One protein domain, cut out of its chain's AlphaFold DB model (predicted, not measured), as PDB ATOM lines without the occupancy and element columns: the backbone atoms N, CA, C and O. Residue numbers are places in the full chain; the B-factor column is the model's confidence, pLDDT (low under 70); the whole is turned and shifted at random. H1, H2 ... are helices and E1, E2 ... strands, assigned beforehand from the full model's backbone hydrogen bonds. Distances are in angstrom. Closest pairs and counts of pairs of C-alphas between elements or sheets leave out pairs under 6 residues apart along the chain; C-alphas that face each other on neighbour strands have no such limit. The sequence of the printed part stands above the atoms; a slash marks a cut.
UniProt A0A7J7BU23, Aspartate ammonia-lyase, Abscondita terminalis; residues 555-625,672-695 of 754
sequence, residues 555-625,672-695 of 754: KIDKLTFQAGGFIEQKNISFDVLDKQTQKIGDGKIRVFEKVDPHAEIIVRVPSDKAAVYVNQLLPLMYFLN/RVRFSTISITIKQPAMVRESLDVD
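AT A GLANCE: This is residues 555 to 625 and 672 to 695 of the 754 residues of the protein "Aspartate ammonia-lyase" of Abscondita terminalis (UniProt A0A7J7BU23). What shape do the atoms make? A long, twisted ribbon makes the rod: the hairpin of E1 and E2 runs along most of its length, E3 and E4 follow one after the other along the other side of E2, and H1 and H2 pack on one face near the end that holds E3. How is it made up? The printed part has 95 residues with two named helices and four named strands; along the chain come H1, then the hairpin of E1 and E2, then H2, and after the cut E3 and E4; the class is mixed, helices and strands, and the sheet is branched, with the antiparallel neighbour pairs E1 and E2, E2 and E3, and E2 and E4. How large is it? It is only just extended, close to loose, with a radius of gyration of the C-alphas of 18.9 A and spans of 60 by 22 by 19 A.

HOW THE PARTS SIT: How do the first elements stand? H1, residues 556 to 562, is on the sheet at a height of 8.2 A, and its Thr 560 and Phe 566 of E1, residues 566 to 584, have the closest C-alphas of the two, 5.9 A apart. E1 is antiparallel to E2, residues 588 to 606, at 170 degrees, with N 573 and O 598 within hydrogen-bond range at 2.9 A. What is on the other side of E2? E3, residues 675 to 683, is beside residues 599 to 606, with N 601 and O 680 3.0 A apart, and E4, residues 687 to 694, is beside residues 588 to 595, with N 591 and O 691 2.9 A apart, both antiparallel to E2. E3 and E4 are apart. Where is H2? H2, residues 610 to 621, is on the same face as H1, at a height over the sheet of 8.0 A; H1 and H2 touch, closest at the C-alphas of Ile 556 and Leu 617, 7.2 A, and run opposite ways at a shallow tilt of 33 degrees, only just short of steep. Every O i to N i+4 pair is within hydrogen-bond range in H1, and 6 of 8 in H2.

IN THESE COORDINATES: Where does the first element begin? H1 begins at C-alpha 556, (54.597, -37.300, 38.701), and measures 9.7 A. How long are the others? E1 measures 46.1 A and bends by 70 degrees at residue 581; E2 measures 51.8 A and bends by 58 degrees at residue 592. H2 measures 16.0 A, E3 25.5 A and E4 22.2 A, ending at C-alpha 694, (44.164, -34.643, 3.513).

THE WHOLE: How far does it reach? The two C-alphas farthest apart, of Gly 585 and Val 673, are 62.0 A apart. Is there a cut? Residues 626 to 671 are not printed, and C-alphas 625 and 672 are 30.4 A apart across the cut, on the link from H2 to E3; the links printed whole are tight. Where is confidence low? The mean pLDDT of the printed part is 70.2, and 36 residues are under 70, among them 618 to 625 and 681 to 687.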
ATOM      1  N   LYS A 555      56.855 -34.798  36.015       63.25
ATOM      2  CA  LYS A 555      56.664 -34.322  37.401       63.25
ATOM      3  C   LYS A 555      56.195 -35.454  38.312       63.25
ATOM      4  O   LYS A 555      56.903 -35.761  39.260       63.25
ATOM      5  N   ILE A 556      55.082 -36.113  37.974       69.69
ATOM      6  CA  ILE A 556      54.597 -37.300  38.701       69.69
ATOM      7  C   ILE A 556      55.665 -38.397  38.648       69.69
ATOM      8  O   ILE A 556      56.123 -38.835  39.690       69.69
ATOM      9  N   ASP A 557      56.167 -38.729  37.455       71.94
ATOM     10  CA  ASP A 557      57.167 -39.783  37.234       71.94
ATOM     11  C   ASP A 557      58.441 -39.572  38.084       71.94
ATOM     12  O   ASP A 557      58.968 -40.514  38.676       71.94
ATOM     13  N   LYS A 558      58.904 -38.316  38.213       75.50
ATOM     14  CA  LYS A 558      60.044 -37.960  39.075       75.50
ATOM     15  C   LYS A 558      59.700 -38.034  40.558       75.50
ATOM     16  O   LYS A 558      60.514 -38.548  41.316       75.50
ATOM     17  N   LEU A 559      58.523 -37.557  40.967       79.69
ATOM     18  CA  LEU A 559      58.075 -37.629  42.358       79.69
ATOM     19  C   LEU A 559      57.927 -39.089  42.818       79.69
ATOM     20  O   LEU A 559      58.355 -39.437  43.915       79.69
ATOM     21  N   THR A 560      57.378 -39.957  41.960       78.94
ATOM     22  CA  THR A 560      57.225 -41.395  42.220       78.94
ATOM     23  C   THR A 560      58.591 -42.040  42.452       78.94
ATOM     24  O   THR A 560      58.791 -42.697  43.472       78.94
ATOM     25  N   PHE A 561      59.558 -41.777  41.568       77.94
ATOM     26  CA  PHE A 561      60.923 -42.295  41.698       77.94
ATOM     27  C   PHE A 561      61.662 -41.723  42.922       77.94
ATOM     28  O   PHE A 561      62.319 -42.463  43.649       77.94
ATOM     29  N   GLN A 562      61.504 -40.427  43.220       80.88
ATOM     30  CA  GLN A 562      62.093 -39.774  44.401       80.88
ATOM     31  C   GLN A 562      61.541 -40.316  45.729       80.88
ATOM     32  O   GLN A 562      62.276 -40.385  46.712       80.88
ATOM     33  N   ALA A 563      60.281 -40.762  45.761       78.88
ATOM     34  CA  ALA A 563      59.718 -41.468  46.911       78.88
ATOM     35  C   ALA A 563      60.240 -42.918  47.056       78.88
ATOM     36  O   ALA A 563      59.990 -43.560  48.079       78.88
ATOM     37  N   GLY A 564      60.984 -43.441  46.074       77.88
ATOM     38  CA  GLY A 564      61.409 -44.843  46.004       77.88
ATOM     39  C   GLY A 564      60.330 -45.780  45.451       77.88
ATOM     40  O   GLY A 564      60.336 -46.968  45.764       77.88
ATOM     41  N   GLY A 565      59.377 -45.239  44.689       80.25
ATOM     42  CA  GLY A 565      58.310 -45.975  44.018       80.25
ATOM     43  C   GLY A 565      58.513 -46.119  42.508       80.25
ATOM     44  O   GLY A 565      59.469 -45.602  41.929       80.25
ATOM     45  N   PHE A 566      57.563 -46.786  41.856       77.56
ATOM     46  CA  PHE A 566      57.515 -46.991  40.407       77.56
ATOM     47  C   PHE A 566      56.095 -46.800  39.849       77.56
ATOM     48  O   PHE A 566      55.111 -46.790  40.590       77.56
ATOM     49  N   ILE A 567      55.981 -46.621  38.530       76.81
ATOM     50  CA  ILE A 567      54.690 -46.570  37.829       76.81
ATOM     51  C   ILE A 567      54.321 -47.995  37.407       76.81
ATOM     52  O   ILE A 567      55.123 -48.672  36.769       76.81
ATOM     53  N   GLU A 568      53.121 -48.438  37.766       74.19
ATOM     54  CA  GLU A 568      52.583 -49.774  37.472       74.19
ATOM     55  C   GLU A 568      51.747 -49.761  36.183       74.19
ATOM     56  O   GLU A 568      51.864 -50.665  35.359       74.19
ATOM     57  N   GLN A 569      50.965 -48.698  35.956       72.75
ATOM     58  CA  GLN A 569      50.163 -48.514  34.742       72.75
ATOM     59  C   GLN A 569      50.009 -47.025  34.404       72.75
ATOM     60  O   GLN A 569      50.004 -46.176  35.295       72.75
ATOM     61  N   LYS A 570      49.888 -46.689  33.116       72.81
ATOM     62  CA  LYS A 570      49.795 -45.301  32.633       72.81
ATOM     63  C   LYS A 570      49.008 -45.241  31.325       72.81
ATOM     64  O   LYS A 570      49.587 -45.205  30.241       72.81
ATOM     65  N   ASN A 571      47.685 -45.243  31.441       69.25
ATOM     66  CA  ASN A 571      46.780 -45.192  30.300       69.25
ATOM     67  C   ASN A 571      46.360 -43.742  30.047       69.25
ATOM     68  O   ASN A 571      45.968 -43.037  30.974       69.25
ATOM     69  N   ILE A 572      46.434 -43.301  28.791       66.12
ATOM     70  CA  ILE A 572      45.925 -42.002  28.338       66.12
ATOM     71  C   ILE A 572      45.172 -42.252  27.030       66.12
ATOM     72  O   ILE A 572      45.796 -42.443  25.986       66.12
ATOM     73  N   SER A 573      43.842 -42.284  27.097       62.84
ATOM     74  CA  SER A 573      42.943 -42.368  25.946       62.84
ATOM     75  C   SER A 573      42.245 -41.027  25.695       62.84
ATOM     76  O   SER A 573      42.202 -40.143  26.553       62.84
ATOM     77  N   PHE A 574      41.730 -40.866  24.478       68.12
ATOM     78  CA  PHE A 574      40.996 -39.684  24.039       68.12
ATOM     79  C   PHE A 574      39.789 -40.152  23.228       68.12
ATOM     80  O   PHE A 574      39.949 -40.559  22.075       68.12
ATOM     81  N   ASP A 575      38.602 -40.101  23.822       72.38
ATOM     82  CA  ASP A 575      37.383 -40.576  23.175       72.38
ATOM     83  C   ASP A 575      36.761 -39.438  22.354       72.38
ATOM     84  O   ASP A 575      36.488 -38.350  22.864       72.38
ATOM     85  N   VAL A 576      36.588 -39.649  21.044       73.38
ATOM     86  CA  VAL A 576      36.089 -38.617  20.119       73.38
ATOM     87  C   VAL A 576      34.569 -38.490  20.261       73.38
ATOM     88  O   VAL A 576      33.826 -39.366  19.825       73.38
ATOM     89  N   LEU A 577      34.113 -37.382  20.850       76.06
ATOM     90  CA  LEU A 577      32.698 -37.071  21.083       76.06
ATOM     91  C   LEU A 577      32.012 -36.422  19.868       76.06
ATOM     92  O   LEU A 577      30.826 -36.640  19.647       76.06
ATOM     93  N   ASP A 578      32.737 -35.588  19.117       72.88
ATOM     94  CA  ASP A 578      32.266 -34.931  17.884       72.88
ATOM     95  C   ASP A 578      33.452 -34.687  16.935       72.88
ATOM     96  O   ASP A 578      34.589 -34.512  17.383       72.88
ATOM     97  N   LYS A 579      33.199 -34.670  15.623       77.06
ATOM     98  CA  LYS A 579      34.209 -34.490  14.573       77.06
ATOM     99  C   LYS A 579      33.655 -33.648  13.425       77.06
ATOM    100  O   LYS A 579      32.919 -34.137  12.571       77.06
ATOM    101  N   GLN A 580      34.083 -32.391  13.361       76.12
ATOM    102  CA  GLN A 580      33.703 -31.451  12.305       76.12
ATOM    103  C   GLN A 580      34.863 -31.239  11.327       76.12
ATOM    104  O   GLN A 580      36.032 -31.274  11.713       76.12
ATOM    105  N   THR A 581      34.560 -31.014  10.047       77.31
ATOM    106  CA  THR A 581      35.577 -30.803   9.003       77.31
ATOM    107  C   THR A 581      35.341 -29.503   8.239       77.31
ATOM    108  O   THR A 581      34.215 -29.147   7.902       77.31
ATOM    109  N   GLN A 582      36.426 -28.785   7.958       77.12
ATOM    110  CA  GLN A 582      36.438 -27.544   7.189       77.12
ATOM    111  C   GLN A 582      37.449 -27.687   6.050       77.12
ATOM    112  O   GLN A 582      38.649 -27.811   6.296       77.12
ATOM    113  N   LYS A 583      36.986 -27.649   4.796       74.00
ATOM    114  CA  LYS A 583      37.881 -27.648   3.628       74.00
ATOM    115  C   LYS A 583      38.713 -26.358   3.605       74.00
ATOM    116  O   LYS A 583      38.171 -25.258   3.709       74.00
ATOM    117  N   ILE A 584      40.024 -26.514   3.468       70.81
ATOM    118  CA  ILE A 584      40.992 -25.471   3.118       70.81
ATOM    119  C   ILE A 584      41.355 -25.684   1.633       70.81
ATOM    120  O   ILE A 584      41.087 -26.742   1.061       70.81
ATOM    121  N   GLY A 585      41.940 -24.675   0.981       63.47
ATOM    122  CA  GLY A 585      42.541 -24.841  -0.346       63.47
ATOM    123  C   GLY A 585      43.607 -25.950  -0.402       63.47
ATOM    124  O   GLY A 585      44.079 -26.451   0.621       63.47
ATOM    125  N   ASP A 586      43.991 -26.316  -1.624       60.97
ATOM    126  CA  ASP A 586      45.059 -27.280  -1.930       60.97
ATOM    127  C   ASP A 586      44.848 -28.691  -1.348       60.97
ATOM    128  O   ASP A 586      45.789 -29.327  -0.867       60.97
ATOM    129  N   GLY A 587      43.602 -29.180  -1.385       61.31
ATOM    130  CA  GLY A 587      43.263 -30.570  -1.055       61.31
ATOM    131  C   GLY A 587      43.476 -30.940   0.415       61.31
ATOM    132  O   GLY A 587      43.800 -32.087   0.719       61.31
ATOM    133  N   LYS A 588      43.330 -29.979   1.334       64.50
ATOM    134  CA  LYS A 588      43.532 -30.170   2.777       64.50
ATOM    135  C   LYS A 588      42.248 -29.868   3.534       64.50
ATOM    136  O   LYS A 588      41.622 -28.834   3.322       64.50
ATOM    137  N   ILE A 589      41.883 -30.733   4.469       76.88
ATOM    138  CA  ILE A 589      40.817 -30.480   5.438       76.88
ATOM    139  C   ILE A 589      41.437 -30.123   6.787       76.88
ATOM    140  O   ILE A 589      42.379 -30.754   7.261       76.88
ATOM    141  N   ARG A 590      40.890 -29.099   7.435       74.56
ATOM    142  CA  ARG A 590      41.040 -28.933   8.877       74.56
ATOM    143  C   ARG A 590      39.990 -29.806   9.546       74.56
ATOM    144  O   ARG A 590      38.812 -29.715   9.200       74.56
ATOM    145  N   VAL A 591      40.414 -30.624  10.497       77.19
ATOM    146  CA  VAL A 591      39.517 -31.431  11.323       77.19
ATOM    147  C   VAL A 591      39.505 -30.831  12.724       77.19
ATOM    148  O   VAL A 591      40.555 -30.500  13.275       77.19
ATOM    149  N   PHE A 592      38.311 -30.672  13.283       74.50
ATOM    150  CA  PHE A 592      38.084 -30.285  14.667       74.50
ATOM    151  C   PHE A 592      37.449 -31.472  15.389       74.50
ATOM    152  O   PHE A 592      36.278 -31.780  15.168       74.50
ATOM    153  N   GLU A 593      38.224 -32.151  16.229       74.62
ATOM    154  CA  GLU A 593      37.754 -33.278  17.039       74.62
ATOM    155  C   GLU A 593      37.530 -32.801  18.472       74.62
ATOM    156  O   GLU A 593      38.472 -32.370  19.140       74.62
ATOM    157  N   LYS A 594      36.289 -32.866  18.957       72.56
ATOM    158  CA  LYS A 594      35.992 -32.702  20.381       72.56
ATOM    159  C   LYS A 594      36.283 -34.035  21.059       72.56
ATOM    160  O   LYS A 594      35.586 -35.010  20.797       72.56
ATOM    161  N   VAL A 595      37.304 -34.078  21.908       74.81
ATOM    162  CA  VAL A 595      37.758 -35.295  22.593       74.81
ATOM    163  C   VAL A 595      37.567 -35.191  24.099       74.81
ATOM    164  O   VAL A 595      37.865 -34.152  24.689       74.81
ATOM    165  N   ASP A 596      37.100 -36.272  24.718       70.25
ATOM    166  CA  ASP A 596      37.130 -36.453  26.169       70.25
ATOM    167  C   ASP A 596      38.451 -37.143  26.558       70.25
ATOM    168  O   ASP A 596      38.700 -38.274  26.126       70.25
ATOM    169  N   PRO A 597      39.363 -36.472  27.283       65.69
ATOM    170  CA  PRO A 597      40.610 -37.078  27.726       65.69
ATOM    171  C   PRO A 597      40.374 -37.933  28.976       65.69
ATOM    172  O   PRO A 597      40.011 -37.434  30.045       65.69
ATOM    173  N   HIS A 598      40.648 -39.229  28.872       63.28
ATOM    174  CA  HIS A 598      40.603 -40.157  29.997       63.28
ATOM    175  C   HIS A 598      42.020 -40.644  30.297       63.28
ATOM    176  O   HIS A 598      42.629 -41.373  29.514       63.28
ATOM    177  N   ALA A 599      42.571 -40.214  31.433       67.00
ATOM    178  CA  ALA A 599      43.911 -40.598  31.855       67.00
ATOM    179  C   ALA A 599      43.893 -41.220  33.256       67.00
ATOM    180  O   ALA A 599      43.412 -40.614  34.212       67.00
ATOM    181  N   GLU A 600      44.450 -42.423  33.376       72.38
ATOM    182  CA  GLU A 600      44.640 -43.129  34.642       72.38
ATOM    183  C   GLU A 600      46.109 -43.531  34.790       72.38
ATOM    184  O   GLU A 600      46.697 -44.161  33.905       72.38
ATOM    185  N   ILE A 601      46.705 -43.165  35.924       77.31
ATOM    186  CA  ILE A 601      48.087 -43.502  36.264       77.31
ATOM    187  C   ILE A 601      48.085 -44.233  37.604       77.31
ATOM    188  O   ILE A 601      47.718 -43.651  38.623       77.31
ATOM    189  N   ILE A 602      48.514 -45.491  37.610       76.19
ATOM    190  CA  ILE A 602      48.651 -46.309  38.816       76.19
ATOM    191  C   ILE A 602      50.125 -46.314  39.212       76.19
ATOM    192  O   ILE A 602      50.991 -46.675  38.411       76.19
ATOM    193  N   VAL A 603      50.419 -45.902  40.444       80.94
ATOM    194  CA  VAL A 603      51.779 -45.853  40.997       80.94
ATOM    195  C   VAL A 603      51.886 -46.670  42.281       80.94
ATOM    196  O   VAL A 603      50.944 -46.750  43.069       80.94
ATOM    197  N   ARG A 604      53.059 -47.264  42.496       78.62
ATOM    198  CA  ARG A 604      53.407 -48.082  43.662       78.62
ATOM    199  C   ARG A 604      54.497 -47.365  44.438       78.62
ATOM    200  O   ARG A 604      55.568 -47.112  43.895       78.62
ATOM    201  N   VAL A 605      54.223 -46.999  45.685       82.56
ATOM    202  CA  VAL A 605      55.102 -46.157  46.514       82.56
ATOM    203  C   VAL A 605      55.287 -46.823  47.880       82.56
ATOM    204  O   VAL A 605      54.313 -47.384  48.384       82.56
ATOM    205  N   PRO A 606      56.489 -46.799  48.493       81.44
ATOM    206  CA  PRO A 606      56.703 -47.383  49.814       81.44
ATOM    207  C   PRO A 606      55.660 -46.912  50.838       81.44
ATOM    208  O   PRO A 606      55.352 -45.720  50.918       81.44
ATOM    209  N   SER A 607      55.072 -47.850  51.584       76.81
ATOM    210  CA  SER A 607      53.898 -47.598  52.437       76.81
ATOM    211  C   SER A 607      54.165 -46.584  53.555       76.81
ATOM    212  O   SER A 607      53.275 -45.820  53.918       76.81
ATOM    213  N   ASP A 608      55.404 -46.518  54.046       72.31
ATOM    214  CA  ASP A 608      55.904 -45.514  54.996       72.31
ATOM    215  C   ASP A 608      55.909 -44.085  54.419       72.31
ATOM    216  O   ASP A 608      55.796 -43.108  55.159       72.31
ATOM    217  N   LYS A 609      56.005 -43.952  53.091       74.94
ATOM    218  CA  LYS A 609      56.100 -42.670  52.372       74.94
ATOM    219  C   LYS A 609      54.817 -42.271  51.655       74.94
ATOM    220  O   LYS A 609      54.722 -41.132  51.200       74.94
ATOM    221  N   ALA A 610      53.826 -43.159  51.566       74.00
ATOM    222  CA  ALA A 610      52.598 -42.941  50.799       74.00
ATOM    223  C   ALA A 610      51.874 -41.629  51.171       74.00
ATOM    224  O   ALA A 610      51.503 -40.864  50.283       74.00
ATOM    225  N   ALA A 611      51.750 -41.312  52.465       70.12
ATOM    226  CA  ALA A 611      51.119 -40.070  52.928       70.12
ATOM    227  C   ALA A 611      51.907 -38.805  52.526       70.12
ATOM    228  O   ALA A 611      51.325 -37.821  52.071       70.12
ATOM    229  N   VAL A 612      53.242 -38.841  52.634       74.19
ATOM    230  CA  VAL A 612      54.120 -37.730  52.219       74.19
ATOM    231  C   VAL A 612      54.057 -37.536  50.703       74.19
ATOM    232  O   VAL A 612      53.937 -36.407  50.230       74.19
ATOM    233  N   TYR A 613      54.066 -38.635  49.945       79.88
ATOM    234  CA  TYR A 613      53.935 -38.626  48.491       79.88
ATOM    235  C   TYR A 613      52.597 -38.025  48.030       79.88
ATOM    236  O   TYR A 613      52.598 -37.159  47.159       79.88
ATOM    237  N   VAL A 614      51.467 -38.406  48.642       73.88
ATOM    238  CA  VAL A 614      50.149 -37.814  48.334       73.88
ATOM    239  C   VAL A 614      50.139 -36.307  48.621       73.88
ATOM    240  O   VAL A 614      49.699 -35.529  47.773       73.88
ATOM    241  N   ASN A 615      50.705 -35.869  49.748       73.62
ATOM    242  CA  ASN A 615      50.793 -34.444  50.083       73.62
ATOM    243  C   ASN A 615      51.690 -33.647  49.116       73.62
ATOM    244  O   ASN A 615      51.405 -32.486  48.836       73.62
ATOM    245  N   GLN A 616      52.738 -34.261  48.557       75.38
ATOM    246  CA  GLN A 616      53.579 -33.652  47.516       75.38
ATOM    247  C   GLN A 616      52.946 -33.719  46.113       75.38
ATOM    248  O   GLN A 616      53.256 -32.892  45.252       75.38
ATOM    249  N   LEU A 617      52.038 -34.670  45.876       73.69
ATOM    250  CA  LEU A 617      51.279 -34.814  44.634       73.69
ATOM    251  C   LEU A 617      50.134 -33.791  44.535       73.69
ATOM    252  O   LEU A 617      49.880 -33.276  43.447       73.69
ATOM    253  N   LEU A 618      49.475 -33.450  45.649       64.62
ATOM    254  CA  LEU A 618      48.328 -32.528  45.683       64.62
ATOM    255  C   LEU A 618      48.589 -31.172  44.978       64.62
ATOM    256  O   LEU A 618      47.803 -30.820  44.092       64.62
ATOM    257  N   PRO A 619      49.694 -30.436  45.235       61.12
ATOM    258  CA  PRO A 619      50.011 -29.202  44.503       61.12
ATOM    259  C   PRO A 619      50.255 -29.405  43.000       61.12
ATOM    260  O   PRO A 619      50.040 -28.489  42.209       61.12
ATOM    261  N   LEU A 620      50.689 -30.598  42.575       61.56
ATOM    262  CA  LEU A 620      50.878 -30.929  41.158       61.56
ATOM    263  C   LEU A 620      49.548 -31.193  40.436       61.56
ATOM    264  O   LEU A 620      49.489 -31.051  39.214       61.56
ATOM    265  N   MET A 621      48.493 -31.552  41.174       54.41
ATOM    266  CA  MET A 621      47.145 -31.782  40.642       54.41
ATOM    267  C   MET A 621      46.299 -30.502  40.550       54.41
ATOM    268  O   MET A 621      45.289 -30.505  39.855       54.41
ATOM    269  N   TYR A 622      46.719 -29.387  41.161       43.00
ATOM    270  CA  TYR A 622      45.952 -28.126  41.197       43.00
ATOM    271  C   TYR A 622      45.721 -27.469  39.815       43.00
ATOM    272  O   TYR A 622      44.950 -26.525  39.687       43.00
ATOM    273  N   PHE A 623      46.360 -27.982  38.757       43.12
ATOM    274  CA  PHE A 623      46.132 -27.579  37.362       43.12
ATOM    275  C   PHE A 623      44.996 -28.372  36.668       43.12
ATOM    276  O   PHE A 623      44.702 -28.131  35.501       43.12
ATOM    277  N   LEU A 624      44.383 -29.351  37.348       40.84
ATOM    278  CA  LEU A 624      43.446 -30.330  36.780       40.84
ATOM    279  C   LEU A 624      42.218 -30.482  37.696       40.84
ATOM    280  O   LEU A 624      42.159 -31.356  38.560       40.84
ATOM    281  N   ASN A 625      41.248 -29.580  37.540       31.67
ATOM    282  CA  ASN A 625      40.159 -29.400  38.501       31.67
ATOM    283  C   ASN A 625      38.906 -30.248  38.198       31.67
ATOM    284  O   ASN A 625      38.089 -29.855  37.368       31.67
ATOM    285  N   ARG A 672      52.637 -56.138  49.178       58.72
ATOM    286  CA  ARG A 672      51.465 -55.339  49.592       58.72
ATOM    287  C   ARG A 672      51.665 -54.616  50.931       58.72
ATOM    288  O   ARG A 672      51.080 -53.558  51.134       58.72
ATOM    289  N   VAL A 673      52.478 -55.158  51.841       62.03
ATOM    290  CA  VAL A 673      52.874 -54.467  53.083       62.03
ATOM    291  C   VAL A 673      53.902 -53.367  52.791       62.03
ATOM    292  O   VAL A 673      53.789 -52.264  53.326       62.03
ATOM    293  N   ARG A 674      54.890 -53.633  51.927       63.97
ATOM    294  CA  ARG A 674      55.971 -52.684  51.605       63.97
ATOM    295  C   ARG A 674      55.549 -51.540  50.684       63.97
ATOM    296  O   ARG A 674      56.083 -50.450  50.855       63.97
ATOM    297  N   PHE A 675      54.628 -51.761  49.749       71.38
ATOM    298  CA  PHE A 675      54.227 -50.782  48.737       71.38
ATOM    299  C   PHE A 675      52.715 -50.549  48.706       71.38
ATOM    300  O   PHE A 675      51.929 -51.436  48.369       71.38
ATOM    301  N   SER A 676      52.322 -49.300  48.934       77.25
ATOM    302  CA  SER A 676      50.963 -48.814  48.721       77.25
ATOM    303  C   SER A 676      50.715 -48.506  47.242       77.25
ATOM    304  O   SER A 676      51.538 -47.865  46.584       77.25
ATOM    305  N   THR A 677      49.566 -48.938  46.726       77.00
ATOM    306  CA  THR A 677      49.091 -48.616  45.371       77.00
ATOM    307  C   THR A 677      48.228 -47.356  45.399       77.00
ATOM    308  O   THR A 677      47.304 -47.255  46.204       77.00
ATOM    309  N   ILE A 678      48.498 -46.411  44.501       75.88
ATOM    310  CA  ILE A 678      47.756 -45.154  44.356       75.88
ATOM    311  C   ILE A 678      47.334 -45.032  42.888       75.88
ATOM    312  O   ILE A 678      48.195 -44.902  42.018       75.88
ATOM    313  N   SER A 679      46.027 -45.061  42.601       74.69
ATOM    314  CA  SER A 679      45.508 -44.670  41.280       74.69
ATOM    315  C   SER A 679      45.237 -43.165  41.247       74.69
ATOM    316  O   SER A 679      44.659 -42.596  42.176       74.69
ATOM    317  N   ILE A 680      45.681 -42.528  40.169       71.94
ATOM    318  CA  ILE A 680      45.534 -41.108  39.871       71.94
ATOM    319  C   ILE A 680      44.668 -41.012  38.613       71.94
ATOM    320  O   ILE A 680      45.171 -41.096  37.490       71.94
ATOM    321  N   THR A 681      43.358 -40.843  38.794       67.38
ATOM    322  CA  THR A 681      42.432 -40.570  37.689       67.38
ATOM    323  C   THR A 681      42.409 -39.073  37.391       67.38
ATOM    324  O   THR A 681      42.089 -38.260  38.256       67.38
ATOM    325  N   ILE A 682      42.718 -38.704  36.152       65.31
ATOM    326  CA  ILE A 682      42.641 -37.336  35.641       65.31
ATOM    327  C   ILE A 682      41.393 -37.234  34.764       65.31
ATOM    328  O   ILE A 682      41.308 -37.871  33.715       65.31
ATOM    329  N   LYS A 683      40.447 -36.393  35.190       58.47
ATOM    330  CA  LYS A 683      39.324 -35.922  34.372       58.47
ATOM    331  C   LYS A 683      39.582 -34.468  33.990       58.47
ATOM    332  O   LYS A 683      40.019 -33.681  34.828       58.47
ATOM    333  N   GLN A 684      39.332 -34.112  32.736       58.09
ATOM    334  CA  GLN A 684      39.382 -32.731  32.242       58.09
ATOM    335  C   GLN A 684      38.118 -32.480  31.410       58.09
ATOM    336  O   GLN A 684      37.560 -33.436  30.872       58.09
ATOM    337  N   PRO A 685      37.643 -31.231  31.272       62.38
ATOM    338  CA  PRO A 685      36.558 -30.933  30.344       62.38
ATOM    339  C   PRO A 685      36.966 -31.273  28.903       62.38
ATOM    340  O   PRO A 685      38.093 -30.998  28.489       62.38
ATOM    341  N   ALA A 686      36.031 -31.835  28.132       67.69
ATOM    342  CA  ALA A 686      36.273 -32.251  26.752       67.69
ATOM    343  C   ALA A 686      36.812 -31.096  25.884       67.69
ATOM    344  O   ALA A 686      36.183 -30.040  25.754       67.69
ATOM    345  N   MET A 687      37.973 -31.318  25.270       67.38
ATOM    346  CA  MET A 687      38.766 -30.309  24.565       67.38
ATOM    347  C   MET A 687      38.620 -30.428  23.044       67.38
ATOM    348  O   MET A 687      38.394 -31.516  22.521       67.38
ATOM    349  N   VAL A 688      38.784 -29.322  22.311       73.00
ATOM    350  CA  VAL A 688      38.770 -29.339  20.836       73.00
ATOM    351  C   VAL A 688      40.197 -29.406  20.298       73.00
ATOM    352  O   VAL A 688      41.010 -28.511  20.527       73.00
ATOM    353  N   ARG A 689      40.490 -30.467  19.547       69.88
ATOM    354  CA  ARG A 689      41.750 -30.702  18.843       69.88
ATOM    355  C   ARG A 689      41.618 -30.251  17.389       69.88
ATOM    356  O   ARG A 689      40.848 -30.839  16.636       69.88
ATOM    357  N   GLU A 690      42.399 -29.251  16.977       73.44
ATOM    358  CA  GLU A 690      42.639 -28.993  15.550       73.44
ATOM    359  C   GLU A 690      43.695 -29.981  15.032       73.44
ATOM    360  O   GLU A 690      44.805 -30.053  15.566       73.44
ATOM    361  N   SER A 691      43.382 -30.696  13.955       72.81
ATOM    362  CA  SER A 691      44.372 -31.368  13.111       72.81
ATOM    363  C   SER A 691      44.246 -30.901  11.658       72.81
ATOM    364  O   SER A 691      43.236 -30.321  11.243       72.81
ATOM    365  N   LEU A 692      45.316 -31.099  10.886       68.50
ATOM    366  CA  LEU A 692      45.296 -30.924   9.438       68.50
ATOM    367  C   LEU A 692      45.389 -32.311   8.812       68.50
ATOM    368  O   LEU A 692      46.321 -33.053   9.116       68.50
ATOM    369  N   ASP A 693      44.432 -32.631   7.957       66.94
ATOM    370  CA  ASP A 693      44.293 -33.918   7.289       66.94
ATOM    371  C   ASP A 693      44.104 -33.681   5.777       66.94
ATOM    372  O   ASP A 693      43.930 -32.543   5.317       66.94
ATOM    373  N   VAL A 694      44.201 -34.732   4.975       65.00
ATOM    374  CA  VAL A 694      44.164 -34.643   3.513       65.00
ATOM    375  C   VAL A 694      42.750 -34.916   3.010       65.00
ATOM    376  O   VAL A 694      42.097 -35.879   3.404       65.00
ATOM    377  N   ASP A 695      42.265 -34.069   2.107       64.44
ATOM    378  CA  ASP A 695      40.987 -34.266   1.428       64.44
ATOM    379  C   ASP A 695      41.169 -35.358   0.365       64.44
ATOM    380  O   ASP A 695      41.512 -35.080  -0.786       64.44
TER     381      ASP A 695